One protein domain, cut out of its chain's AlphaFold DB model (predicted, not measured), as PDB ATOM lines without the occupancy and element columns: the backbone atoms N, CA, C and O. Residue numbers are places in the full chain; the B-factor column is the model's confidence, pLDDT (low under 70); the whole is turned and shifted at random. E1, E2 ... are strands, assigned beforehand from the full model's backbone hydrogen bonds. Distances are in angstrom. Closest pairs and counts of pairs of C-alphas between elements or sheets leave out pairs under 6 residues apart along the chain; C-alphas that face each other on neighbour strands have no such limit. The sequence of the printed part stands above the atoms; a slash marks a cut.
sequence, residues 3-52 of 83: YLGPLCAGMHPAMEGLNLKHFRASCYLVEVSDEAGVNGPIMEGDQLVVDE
ATOM      1  N   TYR A   3     138.575 112.022  83.233       89.38
ATOM      2  CA  TYR A   3     138.317 113.002  84.289       89.38
ATOM      3  C   TYR A   3     137.851 112.305  85.569       89.38
ATOM      4  O   TYR A   3     136.851 111.590  85.556       89.38
ATOM      5  N   LEU A   4     138.549 112.544  86.681       88.56
ATOM      6  CA  LEU A   4     138.278 111.883  87.962       88.56
ATOM      7  C   LEU A   4     137.499 112.758  88.954       88.56
ATOM      8  O   LEU A   4     136.979 112.248  89.945       88.56
ATOM      9  N   GLY A   5     137.396 114.065  88.699       88.12
ATOM     10  CA  GLY A   5     136.632 114.988  89.538       88.12
ATOM     11  C   GLY A   5     137.438 116.167  90.090       88.12
ATOM     12  O   GLY A   5     138.662 116.230  89.945       88.12
ATOM     13  N   PRO A   6     136.754 117.114  90.752       88.31
ATOM     14  CA  PRO A   6     137.399 118.262  91.373       88.31
ATOM     15  C   PRO A   6     138.136 117.851  92.655       88.31
ATOM     16  O   PRO A   6     137.625 117.061  93.454       88.31
ATOM     17  N   LEU A   7     139.313 118.436  92.906       84.38
ATOM     18  CA  LEU A   7     140.127 118.079  94.078       84.38
ATOM     19  C   LEU A   7     139.456 118.446  95.403       84.38
ATOM     20  O   LEU A   7     139.631 117.756  96.404       84.38
ATOM     21  N   CYS A   8     138.650 119.508  95.420       76.38
ATOM     22  CA  CYS A   8     137.932 119.944  96.616       76.38
ATOM     23  C   CYS A   8     136.890 118.926  97.113       76.38
ATOM     24  O   CYS A   8     136.501 118.991  98.276       76.38
ATOM     25  N   ALA A   9     136.462 117.985  96.265       73.94
ATOM     26  CA  ALA A   9     135.517 116.944  96.647       73.94
ATOM     27  C   ALA A   9     136.183 115.750  97.349       73.94
ATOM     28  O   ALA A   9     135.480 114.971  97.983       73.94
ATOM     29  N   GLY A  10     137.511 115.583  97.250       70.25
ATOM     30  CA  GLY A  10     138.240 114.516  97.954       70.25
ATOM     31  C   GLY A  10     137.757 113.088  97.652       70.25
ATOM     32  O   GLY A  10     137.984 112.187  98.446       70.25
ATOM     33  N   MET A  11     137.081 112.876  96.518       69.38
ATOM     34  CA  MET A  11     136.330 111.650  96.224       69.38
ATOM     35  C   MET A  11     137.165 110.480  95.661       69.38
ATOM     36  O   MET A  11     136.616 109.403  95.446       69.38
ATOM     37  N   HIS A  12     138.460 110.673  95.391       70.69
ATOM     38  CA  HIS A  12     139.313 109.706  94.691       70.69
ATOM     39  C   HIS A  12     140.387 109.120  95.624       70.69
ATOM     40  O   HIS A  12     141.078 109.903  96.279       70.69
ATOM     41  N   PRO A  13     140.609 107.789  95.646       77.75
ATOM     42  CA  PRO A  13     141.626 107.149  96.495       77.75
ATOM     43  C   PRO A  13     143.040 107.714  96.303       77.75
ATOM     44  O   PRO A  13     143.801 107.844  97.249       77.75
ATOM     45  N   ALA A  14     143.369 108.144  95.085       73.88
ATOM     46  CA  ALA A  14     144.628 108.831  94.770       73.88
ATOM     47  C   ALA A  14     144.897 110.113  95.567       73.88
ATOM     48  O   ALA A  14     146.024 110.592  95.629       73.88
ATOM     49  N   MET A  15     143.843 110.718  96.114       73.19
ATOM     50  CA  MET A  15     143.939 111.935  96.909       73.19
ATOM     51  C   MET A  15     144.246 111.652  98.380       73.19
ATOM     52  O   MET A  15     144.438 112.587  99.159       73.19
ATOM     53  N   GLU A  16     144.308 110.381  98.771       75.62
ATOM     54  CA  GLU A  16     144.648 109.977 100.122       75.62
ATOM     55  C   GLU A  16     146.091 110.403 100.446       75.62
ATOM     56  O   GLU A  16     147.051 110.042  99.770       75.62
ATOM     57  N   GLY A  17     146.241 111.261 101.459       73.75
ATOM     58  CA  GLY A  17     147.531 111.848 101.840       73.75
ATOM     59  C   GLY A  17     147.885 113.173 101.150       73.75
ATOM     60  O   GLY A  17     148.830 113.837 101.582       73.75
ATOM     61  N   LEU A  18     147.118 113.625 100.150       73.19
ATOM     62  CA  LEU A  18     147.281 114.965  99.580       73.19
ATOM     63  C   LEU A  18     146.630 116.021 100.483       73.19
ATOM     64  O   LEU A  18     145.485 115.897 100.917       73.19
ATOM     65  N   ASN A  19     147.344 117.121 100.738       78.19
ATOM     66  CA  ASN A  19     146.762 118.262 101.440       78.19
ATOM     67  C   ASN A  19     145.875 119.070 100.483       78.19
ATOM     68  O   ASN A  19     146.309 120.054  99.882       78.19
ATOM     69  N   LEU A  20     144.611 118.658 100.369       74.94
ATOM     70  CA  LEU A  20     143.616 119.258  99.474       74.94
ATOM     71  C   LEU A  20     143.402 120.764  99.703       74.94
ATOM     72  O   LEU A  20     142.991 121.469  98.788       74.94
ATOM     73  N   LYS A  21     143.747 121.289 100.889       77.69
ATOM     74  CA  LYS A  21     143.640 122.723 101.211       77.69
ATOM     75  C   LYS A  21     144.679 123.596 100.502       77.69
ATOM     76  O   LYS A  21     144.527 124.813 100.497       77.69
ATOM     77  N   HIS A  22     145.745 123.010  99.954       82.06
ATOM     78  CA  HIS A  22     146.761 123.749  99.197       82.06
ATOM     79  C   HIS A  22     146.373 123.969  97.734       82.06
ATOM     80  O   HIS A  22     146.967 124.815  97.065       82.06
ATOM     81  N   PHE A  23     145.390 123.223  97.236       83.75
ATOM     82  CA  PHE A  23     144.938 123.345  95.861       83.75
ATOM     83  C   PHE A  23     143.829 124.388  95.750       83.75
ATOM     84  O   PHE A  23     143.001 124.561  96.646       83.75
ATOM     85  N   ARG A  24     143.832 125.117  94.635       85.75
ATOM     86  CA  ARG A  24     142.786 126.094  94.326       85.75
ATOM     87  C   ARG A  24     141.501 125.348  93.969       85.75
ATOM     88  O   ARG A  24     141.535 124.200  93.538       85.75
ATOM     89  N   ALA A  25     140.360 126.021  94.094       87.12
ATOM     90  CA  ALA A  25     139.069 125.451  93.697       87.12
ATOM     91  C   ALA A  25     138.974 125.144  92.187       87.12
ATOM     92  O   ALA A  25     138.114 124.372  91.785       87.12
ATOM     93  N   SER A  26     139.866 125.725  91.380       89.31
ATOM     94  CA  SER A  26     140.056 125.459  89.948       89.31
ATOM     95  C   SER A  26     140.852 124.184  89.656       89.31
ATOM     96  O   SER A  26     141.132 123.880  88.499       89.31
ATOM     97  N   CYS A  27     141.294 123.460  90.689       91.88
ATOM     98  CA  CYS A  27     142.081 122.258  90.495       91.88
ATOM     99  C   CYS A  27     141.204 121.005  90.418       91.88
ATOM    100  O   CYS A  27     140.375 120.747  91.298       91.88
ATOM    101  N   TYR A  28     141.455 120.181  89.409       91.50
ATOM    102  CA  TYR A  28     140.805 118.889  89.215       91.50
ATOM    103  C   TYR A  28     141.824 117.790  88.916       91.50
ATOM    104  O   TYR A  28     142.995 118.066  88.647       91.50
ATOM    105  N   LEU A  29     141.375 116.542  89.011       91.50
ATOM    106  CA  LEU A  29     142.196 115.359  88.799       91.50
ATOM    107  C   LEU A  29     141.835 114.686  87.474       91.50
ATOM    108  O   LEU A  29     140.655 114.496  87.163       91.50
ATOM    109  N   VAL A  30     142.857 114.295  86.720       91.31
ATOM    110  CA  VAL A  30     142.719 113.464  85.521       91.31
ATOM    111  C   VAL A  30     143.638 112.261  85.592       91.31
ATOM    112  O   VAL A  30     144.709 112.333  86.185       91.31
ATOM    113  N   GLU A  31     143.225 111.177  84.960       91.00
ATOM    114  CA  GLU A  31     144.041 109.993  84.731       91.00
ATOM    115  C   GLU A  31     144.512 109.947  83.278       91.00
ATOM    116  O   GLU A  31     143.743 110.176  82.329       91.00
ATOM    117  N   VAL A  32     145.798 109.653  83.119       90.81
ATOM    118  CA  VAL A  32     146.451 109.476  81.829       90.81
ATOM    119  C   VAL A  32     146.026 108.143  81.231       90.81
ATOM    120  O   VAL A  32     146.219 107.089  81.826       90.81
ATOM    121  N   SER A  33     145.469 108.190  80.026       87.19
ATOM    122  CA  SER A  33     145.173 106.999  79.223       87.19
ATOM    123  C   SER A  33     146.283 106.748  78.203       87.19
ATOM    124  O   SER A  33     146.971 107.695  77.822       87.19
ATOM    125  N   ASP A  34     146.374 105.532  77.668       83.00
ATOM    126  CA  ASP A  34     147.307 105.164  76.586       83.00
ATOM    127  C   ASP A  34     147.255 106.140  75.385       83.00
ATOM    128  O   ASP A  34     148.264 106.657  74.909       83.00
ATOM    129  N   GLU A  35     146.047 106.533  74.980       79.50
ATOM    130  CA  GLU A  35     145.792 107.465  73.872       79.50
ATOM    131  C   GLU A  35     146.170 108.937  74.145       79.50
ATOM    132  O   GLU A  35     146.009 109.791  73.275       79.50
ATOM    133  N   ALA A  36     146.670 109.275  75.338       77.44
ATOM    134  CA  ALA A  36     147.037 110.650  75.671       77.44
ATOM    135  C   ALA A  36     148.307 111.145  74.955       77.44
ATOM    136  O   ALA A  36     148.619 112.334  75.022       77.44
ATOM    137  N   GLY A  37     149.049 110.250  74.289       73.81
ATOM    138  CA  GLY A  37     150.263 110.605  73.550       73.81
ATOM    139  C   GLY A  37     151.371 111.174  74.442       73.81
ATOM    140  O   GLY A  37     152.195 111.969  73.981       73.81
ATOM    141  N   VAL A  38     151.371 110.807  75.726       75.75
ATOM    142  CA  VAL A  38     152.378 111.256  76.690       75.75
ATOM    143  C   VAL A  38     153.740 110.639  76.358       75.75
ATOM    144  O   VAL A  38     153.841 109.488  75.946       75.75
ATOM    145  N   ASN A  39     154.803 111.426  76.514       71.06
ATOM    146  CA  ASN A  39     156.188 110.980  76.383       71.06
ATOM    147  C   ASN A  39     157.005 111.526  77.560       71.06
ATOM    148  O   ASN A  39     156.773 112.646  78.017       71.06
ATOM    149  N   GLY A  40     158.002 110.765  78.013       76.94
ATOM    150  CA  GLY A  40     158.887 111.166  79.110       76.94
ATOM    151  C   GLY A  40     158.483 110.549  80.456       76.94
ATOM    152  O   GLY A  40     158.188 109.361  80.489       76.94
ATOM    153  N   PRO A  41     158.532 111.292  81.579       82.19
ATOM    154  CA  PRO A  41     158.339 110.731  82.922       82.19
ATOM    155  C   PRO A  41     156.876 110.420  83.276       82.19
ATOM    156  O   PRO A  41     156.633 109.903  84.359       82.19
ATOM    157  N   ILE A  42     155.932 110.775  82.402       87.44
ATOM    158  CA  ILE A  42     154.494 110.572  82.590       87.44
ATOM    159  C   ILE A  42     154.092 109.330  81.810       87.44
ATOM    160  O   ILE A  42     154.407 109.232  80.621       87.44
ATOM    161  N   MET A  43     153.383 108.425  82.471       87.69
ATOM    162  CA  MET A  43     152.976 107.135  81.928       87.69
ATOM    163  C   MET A  43     151.456 106.960  81.977       87.69
ATOM    164  O   MET A  43     150.739 107.705  82.646       87.69
ATOM    165  N   GLU A  44     150.955 105.961  81.253       89.56
ATOM    166  CA  GLU A  44     149.568 105.512  81.388       89.56
ATOM    167  C   GLU A  44     149.252 105.138  82.847       89.56
ATOM    168  O   GLU A  44     150.055 104.498  83.527       89.56
ATOM    169  N   GLY A  45     148.070 105.539  83.317       88.31
ATOM    170  CA  GLY A  45     147.601 105.322  84.685       88.31
ATOM    171  C   GLY A  45     148.054 106.389  85.683       88.31
ATOM    172  O   GLY A  45     147.547 106.417  86.806       88.31
ATOM    173  N   ASP A  46     148.958 107.297  85.295       89.31
ATOM    174  CA  ASP A  46     149.342 108.412  86.156       89.31
ATOM    175  C   ASP A  46     148.166 109.364  86.387       89.31
ATOM    176  O   ASP A  46     147.342 109.621  85.506       89.31
ATOM    177  N   GLN A  47     148.122 109.943  87.584       88.69
ATOM    178  CA  GLN A  47     147.101 110.907  87.974       88.69
ATOM    179  C   GLN A  47     147.705 112.303  88.051       88.69
ATOM    180  O   GLN A  47     148.638 112.563  88.812       88.69
ATOM    181  N   LEU A  48     147.153 113.217  87.260       89.88
ATOM    182  CA  LEU A  48     147.636 114.581  87.132       89.88
ATOM    183  C   LEU A  48     146.642 115.556  87.757       89.88
ATOM    184  O   LEU A  48     145.439 115.512  87.494       89.88
ATOM    185  N   VAL A  49     147.173 116.474  88.559       90.38
ATOM    186  CA  VAL A  49     146.437 117.639  89.047       90.38
ATOM    187  C   VAL A  49     146.527 118.748  88.007       90.38
ATOM    188  O   VAL A  49     147.621 119.209  87.679       90.38
ATOM    189  N   VAL A  50     145.378 119.214  87.532       91.88
ATOM    190  CA  VAL A  50     145.274 120.294  86.549       91.88
ATOM    191  C   VAL A  50     144.671 121.519  87.224       91.88
ATOM    192  O   VAL A  50     143.631 121.401  87.859       91.88
ATOM    193  N   ASP A  51     145.302 122.689  87.095       93.31
ATOM    194  CA  ASP A  51     144.731 123.986  87.500       93.31
ATOM    195  C   ASP A  51     144.279 124.749  86.248       93.31
ATOM    196  O   ASP A  51     145.109 125.332  85.551       93.31
ATOM    197  N   GLU A  52     142.973 124.773  85.968       91.31
ATOM    198  CA  GLU A  52     142.432 125.479  84.789       91.31
ATOM    199  C   GLU A  52     142.570 127.003  84.874       91.31
ATOM    200  O   GLU A  52     142.564 127.693  83.857       91.31
TER     201      GLU A  52
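Overview. This is residues 3 to 52 of the 83 residues of an uncharacterized protein of Halomonas sp. MCCC 1A13316 (UniProt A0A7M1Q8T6). Little regular structure is present: a small sheet of three short strands, with a long loop at each of its two opposite ends, residues 7 to 26 and 32 to 46. The printed part has 50 residues, 14 of them in named elements, with no named helix; the class is all strand. E1, E2 and E3 follow in chain order as an antiparallel meander, each strand the neighbour of the one before. The whole is only just compact, close to loose, with a radius of gyration of the C-alphas of 11.3 A and spans of 30 by 22 by 17 A.

Arrangement. E1, residues 3 to 6, is an edge strand and forms a hairpin with inner strand E2, residues 27 to 31, antiparallel at 159 degrees; N 4 and O 29 are within hydrogen-bond range at 2.9 A. E2 forms a hairpin with edge strand E3, residues 47 to 51, antiparallel at 151 degrees; N 48 and O 30 are within range at 2.8 A.

Along the chain. E1 begins at C-alpha 3 (138.317, 113.002, 84.289) and is 8.9 A long. E2 is 13.7 A long. E3, 13.3 A, ends at C-alpha 51 (144.731, 123.986, 87.500).

Size, cuts and confidence. The C-alphas of Lys 21 and Glu 35, the two farthest apart, are 31.4 A apart. Both links are long. The printed part has no cut, and residue 11 alone is under 70 in pLDDT.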